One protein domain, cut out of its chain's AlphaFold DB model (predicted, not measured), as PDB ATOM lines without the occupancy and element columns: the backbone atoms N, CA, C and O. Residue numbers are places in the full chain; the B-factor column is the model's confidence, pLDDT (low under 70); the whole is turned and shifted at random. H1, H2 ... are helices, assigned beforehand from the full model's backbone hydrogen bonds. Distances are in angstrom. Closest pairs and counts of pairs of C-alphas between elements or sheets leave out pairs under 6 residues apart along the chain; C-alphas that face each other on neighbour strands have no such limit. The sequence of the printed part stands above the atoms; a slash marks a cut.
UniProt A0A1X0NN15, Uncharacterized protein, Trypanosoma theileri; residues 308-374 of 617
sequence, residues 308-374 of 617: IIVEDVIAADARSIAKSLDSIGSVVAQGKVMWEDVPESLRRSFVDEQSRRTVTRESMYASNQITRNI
ATOM      1  N   ILE A 308      -8.800 -38.178  56.089       78.69
ATOM      2  CA  ILE A 308      -9.825 -38.505  55.099       78.69
ATOM      3  C   ILE A 308     -11.107 -37.816  55.566       78.69
ATOM      4  O   ILE A 308     -11.689 -38.207  56.578       78.69
ATOM      5  N   ILE A 309     -11.483 -36.748  54.871       87.19
ATOM      6  CA  ILE A 309     -12.728 -36.014  55.109       87.19
ATOM      7  C   ILE A 309     -13.877 -36.696  54.348       87.19
ATOM      8  O   ILE A 309     -13.637 -37.458  53.408       87.19
ATOM      9  N   VAL A 310     -15.126 -36.489  54.768       84.88
ATOM     10  CA  VAL A 310     -16.286 -37.209  54.195       84.88
ATOM     11  C   VAL A 310     -16.497 -36.821  52.727       84.88
ATOM     12  O   VAL A 310     -16.873 -37.649  51.902       84.88
ATOM     13  N   GLU A 311     -16.165 -35.580  52.402       87.69
ATOM     14  CA  GLU A 311     -16.171 -34.970  51.079       87.69
ATOM     15  C   GLU A 311     -15.242 -35.722  50.113       87.69
ATOM     16  O   GLU A 311     -15.662 -36.048  49.006       87.69
ATOM     17  N   ASP A 312     -14.025 -36.075  50.553       86.38
ATOM     18  CA  ASP A 312     -13.056 -36.867  49.777       86.38
ATOM     19  C   ASP A 312     -13.599 -38.281  49.497       86.38
ATOM     20  O   ASP A 312     -13.405 -38.814  48.406       86.38
ATOM     21  N   VAL A 313     -14.302 -38.894  50.461       87.56
ATOM     22  CA  VAL A 313     -14.901 -40.235  50.295       87.56
ATOM     23  C   VAL A 313     -16.063 -40.203  49.307       87.56
ATOM     24  O   VAL A 313     -16.177 -41.095  48.468       87.56
ATOM     25  N   ILE A 314     -16.918 -39.178  49.382       87.12
ATOM     26  CA  ILE A 314     -18.028 -39.006  48.440       87.12
ATOM     27  C   ILE A 314     -17.480 -38.716  47.037       87.12
ATOM     28  O   ILE A 314     -17.914 -39.371  46.097       87.12
ATOM     29  N   ALA A 315     -16.504 -37.812  46.895       87.25
ATOM     30  CA  ALA A 315     -15.885 -37.459  45.613       87.25
ATOM     31  C   ALA A 315     -15.105 -38.620  44.956       87.25
ATOM     32  O   ALA A 315     -14.923 -38.624  43.741       87.25
ATOM     33  N   ALA A 316     -14.653 -39.615  45.729       89.69
ATOM     34  CA  ALA A 316     -13.904 -40.759  45.205       89.69
ATOM     35  C   ALA A 316     -14.774 -41.860  44.555       89.69
ATOM     36  O   ALA A 316     -14.262 -42.619  43.732       89.69
ATOM     37  N   ASP A 317     -16.064 -41.985  44.901       92.06
ATOM     38  CA  ASP A 317     -16.961 -43.023  44.358       92.06
ATOM     39  C   ASP A 317     -18.126 -42.409  43.577       92.06
ATOM     40  O   ASP A 317     -19.073 -41.881  44.158       92.06
ATOM     41  N   ALA A 318     -18.120 -42.586  42.252       87.81
ATOM     42  CA  ALA A 318     -19.187 -42.135  41.352       87.81
ATOM     43  C   ALA A 318     -20.595 -42.577  41.795       87.81
ATOM     44  O   ALA A 318     -21.559 -41.830  41.642       87.81
ATOM     45  N   ARG A 319     -20.742 -43.752  42.427       89.38
ATOM     46  CA  ARG A 319     -22.048 -44.219  42.936       89.38
ATOM     47  C   ARG A 319     -22.502 -43.467  44.183       89.38
ATOM     48  O   ARG A 319     -23.705 -43.387  44.440       89.38
ATOM     49  N   SER A 320     -21.563 -42.945  44.962       90.38
ATOM     50  CA  SER A 320     -21.824 -42.082  46.111       90.38
ATOM     51  C   SER A 320     -22.082 -40.643  45.664       90.38
ATOM     52  O   SER A 320     -23.054 -40.054  46.139       90.38
ATOM     53  N   ILE A 321     -21.335 -40.126  44.678       92.50
ATOM     54  CA  ILE A 321     -21.641 -38.867  43.971       92.50
ATOM     55  C   ILE A 321     -23.079 -38.900  43.439       92.50
ATOM     56  O   ILE A 321     -23.892 -38.075  43.844       92.50
ATOM     57  N   ALA A 322     -23.437 -39.895  42.622       89.19
ATOM     58  CA  ALA A 322     -24.759 -40.026  42.008       89.19
ATOM     59  C   ALA A 322     -25.919 -40.011  43.025       89.19
ATOM     60  O   ALA A 322     -26.938 -39.367  42.788       89.19
ATOM     61  N   LYS A 323     -25.776 -40.684  44.173       92.62
ATOM     62  CA  LYS A 323     -26.792 -40.657  45.247       92.62
ATOM     63  C   LYS A 323     -26.855 -39.313  45.968       92.62
ATOM     64  O   LYS A 323     -27.922 -38.907  46.420       92.62
ATOM     65  N   SER A 324     -25.708 -38.655  46.113       92.25
ATOM     66  CA  SER A 324     -25.583 -37.417  46.883       92.25
ATOM     67  C   SER A 324     -26.030 -36.203  46.067       92.25
ATOM     68  O   SER A 324     -26.617 -35.288  46.637       92.25
ATOM     69  N   LEU A 325     -25.844 -36.239  44.745       93.69
ATOM     70  CA  LEU A 325     -26.198 -35.199  43.776       93.69
ATOM     71  C   LEU A 325     -27.675 -34.798  43.867       93.69
ATOM     72  O   LEU A 325     -27.978 -33.613  43.978       93.69
ATOM     73  N   ASP A 326     -28.590 -35.769  43.918       92.19
ATOM     74  CA  ASP A 326     -30.031 -35.495  44.008       92.19
ATOM     75  C   ASP A 326     -30.408 -34.893  45.380       92.19
ATOM     76  O   ASP A 326     -31.259 -34.008  45.476       92.19
ATOM     77  N   SER A 327     -29.747 -35.337  46.456       93.38
ATOM     78  CA  SER A 327     -30.017 -34.863  47.821       93.38
ATOM     79  C   SER A 327     -29.445 -33.467  48.094       93.38
ATOM     80  O   SER A 327     -30.154 -32.607  48.614       93.38
ATOM     81  N   ILE A 328     -28.202 -33.207  47.683       92.06
ATOM     82  CA  ILE A 328     -27.534 -31.908  47.814       92.06
ATOM     83  C   ILE A 328     -28.177 -30.916  46.847       92.06
ATOM     84  O   ILE A 328     -28.524 -29.817  47.266       92.06
ATOM     85  N   GLY A 329     -28.467 -31.332  45.610       91.94
ATOM     86  CA  GLY A 329     -29.250 -30.542  44.661       91.94
ATOM     87  C   GLY A 329     -30.617 -30.141  45.219       91.94
ATOM     88  O   GLY A 329     -31.022 -28.995  45.062       91.94
ATOM     89  N   SER A 330     -31.302 -31.026  45.958       95.19
ATOM     90  CA  SER A 330     -32.563 -30.683  46.636       95.19
ATOM     91  C   SER A 330     -32.384 -29.666  47.772       95.19
ATOM     92  O   SER A 330     -33.201 -28.759  47.911       95.19
ATOM     93  N   VAL A 331     -31.322 -29.778  48.578       95.50
ATOM     94  CA  VAL A 331     -31.020 -28.830  49.672       95.50
ATOM     95  C   VAL A 331     -30.643 -27.447  49.125       95.50
ATOM     96  O   VAL A 331     -31.115 -26.436  49.650       95.50
ATOM     97  N   VAL A 332     -29.865 -27.407  48.043       95.31
ATOM     98  CA  VAL A 332     -29.448 -26.182  47.346       95.31
ATOM     99  C   VAL A 332     -30.636 -25.531  46.629       95.31
ATOM    100  O   VAL A 332     -30.874 -24.341  46.801       95.31
ATOM    101  N   ALA A 333     -31.470 -26.306  45.927       93.00
ATOM    102  CA  ALA A 333     -32.702 -25.803  45.305       93.00
ATOM    103  C   ALA A 333     -33.742 -25.303  46.329       93.00
ATOM    104  O   ALA A 333     -34.579 -24.465  46.003       93.00
ATOM    105  N   GLN A 334     -33.690 -25.785  47.576       95.56
ATOM    106  CA  GLN A 334     -34.473 -25.252  48.699       95.56
ATOM    107  C   GLN A 334     -33.870 -23.975  49.315       95.56
ATOM    108  O   GLN A 334     -34.429 -23.466  50.286       95.56
ATOM    109  N   GLY A 335     -32.733 -23.478  48.812       94.88
ATOM    110  CA  GLY A 335     -32.045 -22.291  49.332       94.88
ATOM    111  C   GLY A 335     -31.484 -22.457  50.748       94.88
ATOM    112  O   GLY A 335     -31.273 -21.468  51.442       94.88
ATOM    113  N   LYS A 336     -31.290 -23.699  51.218       96.50
ATOM    114  CA  LYS A 336     -30.803 -23.986  52.585       96.50
ATOM    115  C   LYS A 336     -29.284 -23.920  52.718       96.50
ATOM    116  O   LYS A 336     -28.784 -23.771  53.827       96.50
ATOM    117  N   VAL A 337     -28.583 -24.106  51.605       96.06
ATOM    118  CA  VAL A 337     -27.125 -24.059  51.453       96.06
ATOM    119  C   VAL A 337     -26.884 -23.418  50.091       96.06
ATOM    120  O   VAL A 337     -27.532 -23.830  49.124       96.06
ATOM    121  N   MET A 338     -26.016 -22.411  50.003       96.62
ATOM    122  CA  MET A 338     -25.680 -21.806  48.712       96.62
ATOM    123  C   MET A 338     -24.813 -22.779  47.908       96.62
ATOM    124  O   MET A 338     -24.097 -23.599  48.483       96.62
ATOM    125  N   TRP A 339     -24.857 -22.728  46.574       94.50
ATOM    126  CA  TRP A 339     -24.028 -23.641  45.773       94.50
ATOM    127  C   TRP A 339     -22.535 -23.378  46.007       94.50
ATOM    128  O   TRP A 339     -21.724 -24.298  46.023       94.50
ATOM    129  N   GLU A 340     -22.190 -22.124  46.280       95.88
ATOM    130  CA  GLU A 340     -20.852 -21.632  46.590       95.88
ATOM    131  C   GLU A 340     -20.288 -22.228  47.892       95.88
ATOM    132  O   GLU A 340     -19.081 -22.467  47.967       95.88
ATOM    133  N   ASP A 341     -21.155 -22.538  48.867       95.81
ATOM    134  CA  ASP A 341     -20.794 -23.162  50.151       95.81
ATOM    135  C   ASP A 341     -20.446 -24.656  50.004       95.81
ATOM    136  O   ASP A 341     -19.849 -25.258  50.900       95.81
ATOM    137  N   VAL A 342     -20.825 -25.289  48.885       94.12
ATOM    138  CA  VAL A 342     -20.514 -26.699  48.627       94.12
ATOM    139  C   VAL A 342     -19.011 -26.836  48.329       94.12
ATOM    140  O   VAL A 342     -18.492 -26.123  47.460       94.12
ATOM    141  N   PRO A 343     -18.288 -27.768  48.987       94.62
ATOM    142  CA  PRO A 343     -16.865 -28.000  48.751       94.62
ATOM    143  C   PRO A 343     -16.529 -28.145  47.265       94.62
ATOM    144  O   PRO A 343     -17.214 -28.850  46.524       94.62
ATOM    145  N   GLU A 344     -15.468 -27.475  46.815       91.88
ATOM    146  CA  GLU A 344     -15.162 -27.365  45.386       91.88
ATOM    147  C   GLU A 344     -14.868 -28.725  44.729       91.88
ATOM    148  O   GLU A 344     -15.280 -28.965  43.595       91.88
ATOM    149  N   SER A 345     -14.240 -29.648  45.466       91.31
ATOM    150  CA  SER A 345     -14.045 -31.040  45.040       91.31
ATOM    151  C   SER A 345     -15.372 -31.723  44.704       91.31
ATOM    152  O   SER A 345     -15.507 -32.294  43.626       91.31
ATOM    153  N   LEU A 346     -16.378 -31.586  45.573       92.81
ATOM    154  CA  LEU A 346     -17.723 -32.110  45.339       92.81
ATOM    155  C   LEU A 346     -18.435 -31.390  44.193       92.81
ATOM    156  O   LEU A 346     -19.079 -32.055  43.388       92.81
ATOM    157  N   ARG A 347     -18.303 -30.062  44.069       94.69
ATOM    158  CA  ARG A 347     -18.890 -29.315  42.941       94.69
ATOM    159  C   ARG A 347     -18.374 -29.813  41.594       94.69
ATOM    160  O   ARG A 347     -19.191 -30.102  40.723       94.69
ATOM    161  N   ARG A 348     -17.053 -29.971  41.441       94.69
ATOM    162  CA  ARG A 348     -16.439 -30.533  40.224       94.69
ATOM    163  C   ARG A 348     -16.966 -31.948  39.959       94.69
ATOM    164  O   ARG A 348     -17.530 -32.195  38.899       94.69
ATOM    165  N   SER A 349     -16.938 -32.823  40.970       94.00
ATOM    166  CA  SER A 349     -17.489 -34.182  40.879       94.00
ATOM    167  C   SER A 349     -18.977 -34.235  40.493       94.00
ATOM    168  O   SER A 349     -19.383 -35.138  39.763       94.00
ATOM    169  N   PHE A 350     -19.806 -33.290  40.954       94.75
ATOM    170  CA  PHE A 350     -21.217 -33.215  40.561       94.75
ATOM    171  C   PHE A 350     -21.405 -32.726  39.125       94.75
ATOM    172  O   PHE A 350     -22.291 -33.242  38.452       94.75
ATOM    173  N   VAL A 351     -20.590 -31.786  38.639       94.62
ATOM    174  CA  VAL A 351     -20.609 -31.354  37.229       94.62
ATOM    175  C   VAL A 351     -20.197 -32.510  36.311       94.62
ATOM    176  O   VAL A 351     -20.903 -32.804  35.345       94.62
ATOM    177  N   ASP A 352     -19.136 -33.238  36.664       93.75
ATOM    178  CA  ASP A 352     -18.678 -34.412  35.914       93.75
ATOM    179  C   ASP A 352     -19.771 -35.493  35.852       93.75
ATOM    180  O   ASP A 352     -20.109 -35.991  34.776       93.75
ATOM    181  N   GLU A 353     -20.396 -35.827  36.984       93.81
ATOM    182  CA  GLU A 353     -21.473 -36.823  37.035       93.81
ATOM    183  C   GLU A 353     -22.775 -36.335  36.362       93.81
ATOM    184  O   GLU A 353     -23.495 -37.140  35.767       93.81
ATOM    185  N   GLN A 354     -23.070 -35.027  36.368       92.00
ATOM    186  CA  GLN A 354     -24.153 -34.457  35.553       92.00
ATOM    187  C   GLN A 354     -23.878 -34.641  34.060       92.00
ATOM    188  O   GLN A 354     -24.769 -35.114  33.356       92.00
ATOM    189  N   SER A 355     -22.660 -34.354  33.587       92.88
ATOM    190  CA  SER A 355     -22.291 -34.544  32.176       92.88
ATOM    191  C   SER A 355     -22.402 -36.013  31.743       92.88
ATOM    192  O   SER A 355     -22.946 -36.326  30.686       92.88
ATOM    193  N   ARG A 356     -22.007 -36.955  32.611       89.75
ATOM    194  CA  ARG A 356     -22.193 -38.397  32.378       89.75
ATOM    195  C   ARG A 356     -23.667 -38.777  32.280       89.75
ATOM    196  O   ARG A 356     -24.043 -39.563  31.407       89.75
ATOM    197  N   ARG A 357     -24.520 -38.211  33.142       89.00
ATOM    198  CA  ARG A 357     -25.976 -38.427  33.104       89.00
ATOM    199  C   ARG A 357     -26.624 -37.844  31.849       89.00
ATOM    200  O   ARG A 357     -27.504 -38.507  31.301       89.00
ATOM    201  N   THR A 358     -26.223 -36.658  31.381       89.81
ATOM    202  CA  THR A 358     -26.768 -36.071  30.142       89.81
ATOM    203  C   THR A 358     -26.352 -36.885  28.925       89.81
ATOM    204  O   THR A 358     -27.237 -37.339  28.209       89.81
ATOM    205  N   VAL A 359     -25.064 -37.218  28.777       91.12
ATOM    206  CA  VAL A 359     -24.562 -38.071  27.681       91.12
ATOM    207  C   VAL A 359     -25.261 -39.434  27.661       91.12
ATOM    208  O   VAL A 359     -25.726 -39.883  26.615       91.12
ATOM    209  N   THR A 360     -25.426 -40.084  28.820       89.62
ATOM    210  CA  THR A 360     -26.155 -41.366  28.908       89.62
ATOM    211  C   THR A 360     -27.624 -41.209  28.496       89.62
ATOM    212  O   THR A 360     -28.186 -42.069  27.819       89.62
ATOM    213  N   ARG A 361     -28.269 -40.103  28.885       89.50
ATOM    214  CA  ARG A 361     -29.672 -39.822  28.557       89.50
ATOM    215  C   ARG A 361     -29.868 -39.485  27.078       89.50
ATOM    216  O   ARG A 361     -30.836 -39.954  26.486       89.50
ATOM    217  N   GLU A 362     -28.965 -38.715  26.487       90.56
ATOM    218  CA  GLU A 362     -28.943 -38.383  25.059       90.56
ATOM    219  C   GLU A 362     -28.696 -39.633  24.211       90.56
ATOM    220  O   GLU A 362     -29.467 -39.899  23.293       90.56
ATOM    221  N   SER A 363     -27.729 -40.474  24.598       91.38
ATOM    222  CA  SER A 363     -27.488 -41.785  23.983       91.38
ATOM    223  C   SER A 363     -28.737 -42.679  24.018       91.38
ATOM    224  O   SER A 363     -29.125 -43.241  22.993       91.38
ATOM    225  N   MET A 364     -29.446 -42.742  25.155       89.50
ATOM    226  CA  MET A 364     -30.730 -43.450  25.231       89.50
ATOM    227  C   MET A 364     -31.809 -42.826  24.335       89.50
ATOM    228  O   MET A 364     -32.588 -43.565  23.736       89.50
ATOM    229  N   TYR A 365     -31.901 -41.497  24.222       91.06
ATOM    230  CA  TYR A 365     -32.869 -40.868  23.315       91.06
ATOM    231  C   TYR A 365     -32.549 -41.154  21.843       91.06
ATOM    232  O   TYR A 365     -33.464 -41.526  21.110       91.06
ATOM    233  N   ALA A 366     -31.283 -41.064  21.430       89.75
ATOM    234  CA  ALA A 366     -30.843 -41.410  20.080       89.75
ATOM    235  C   ALA A 366     -31.137 -42.887  19.758       89.75
ATOM    236  O   ALA A 366     -31.781 -43.190  18.756       89.75
ATOM    237  N   SER A 367     -30.779 -43.805  20.663       91.56
ATOM    238  CA  SER A 367     -31.069 -45.238  20.519       91.56
ATOM    239  C   SER A 367     -32.575 -45.529  20.397       91.56
ATOM    240  O   SER A 367     -32.994 -46.312  19.540       91.56
ATOM    241  N   ASN A 368     -33.409 -44.850  21.192       89.19
ATOM    242  CA  ASN A 368     -34.865 -44.972  21.109       89.19
ATOM    243  C   ASN A 368     -35.440 -44.390  19.804       89.19
ATOM    244  O   ASN A 368     -36.394 -44.954  19.270       89.19
ATOM    245  N   GLN A 369     -34.882 -43.295  19.272       88.44
ATOM    246  CA  GLN A 369     -35.302 -42.738  17.979       88.44
ATOM    247  C   GLN A 369     -34.958 -43.684  16.823       88.44
ATOM    248  O   GLN A 369     -35.839 -43.998  16.025       88.44
ATOM    249  N   ILE A 370     -33.731 -44.218  16.786       88.50
ATOM    250  CA  ILE A 370     -33.307 -45.216  15.789       88.50
ATOM    251  C   ILE A 370     -34.231 -46.441  15.836       88.50
ATOM    252  O   ILE A 370     -34.782 -46.847  14.815       88.50
ATOM    253  N   THR A 371     -34.481 -46.982  17.034       86.12
ATOM    254  CA  THR A 371     -35.382 -48.133  17.225       86.12
ATOM    255  C   THR A 371     -36.800 -47.833  16.731       86.12
ATOM    256  O   THR A 371     -37.416 -48.663  16.066       86.12
ATOM    257  N   ARG A 372     -37.324 -46.632  17.012       83.56
ATOM    258  CA  ARG A 372     -38.659 -46.213  16.568       83.56
ATOM    259  C   ARG A 372     -38.759 -46.095  15.047       83.56
ATOM    260  O   ARG A 372     -39.767 -46.518  14.489       83.56
ATOM    261  N   ASN A 373     -37.729 -45.569  14.387       84.25
ATOM    262  CA  ASN A 373     -37.697 -45.461  12.929       84.25
ATOM    263  C   ASN A 373     -37.732 -46.855  12.278       84.25
ATOM    264  O   ASN A 373     -38.603 -47.109  11.450       84.25
ATOM    265  N   ILE A 374     -36.902 -47.791  12.760       80.69
ATOM    266  CA  ILE A 374     -36.870 -49.190  12.290       80.69
ATOM    267  C   ILE A 374     -38.234 -49.886  12.468       80.69
ATOM    268  O   ILE A 374     -38.682 -50.630  11.591       80.69
TER     269      ILE A 374
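What this domain is: This is residues 308 to 374 of the 617 residues of an uncharacterized protein of Trypanosoma theileri (UniProt A0A1X0NN15). One long helix, H3, has H1 and H2 packed on its residues 345 to 353, H2 crossing it nearly at a right angle, while residues 358 to 374 of H3 stick out as an arm. The printed part has 67 residues with three named helices, in the order H1, H2, H3, and no named strand: all helix. It is loose, with a radius of gyration of the C-alphas of 15.3 A, and spans 50 by 27 by 15 A.

How they stand to each other: Start at H3, residues 344 to 374; H2, residues 318 to 333, touches it about perpendicular, at 78 degrees, with the C-alphas of Leu 325 and Phe 350 closest, 6.3 A apart. H1, residues 310 to 316, touches H3 at a steep tilt of 40 degrees, closest at C-alphas 315 and 346, 5.7 A. H1 and H2 touch only at the corner, closest at C-alphas 314 and 320, 5.4 A. Every O i to N i+4 pair is within hydrogen-bond range in H1 and H3, and 10 of 12 in H2.

Where its parts are: Find C-alpha 344 at (-15.162, -27.365, 45.386); H3 runs 45.2 A to C-alpha 374 at (-36.870, -49.190, 12.290). H2 measures 21.6 A, with a kink of 30 degrees near residue 325, and H1 10.0 A.

The domain as a whole: Ile 308 and Ile 374 hold the farthest C-alphas, 51.8 A apart. The printed part has no cut, and no printed residue is under 70 in pLDDT.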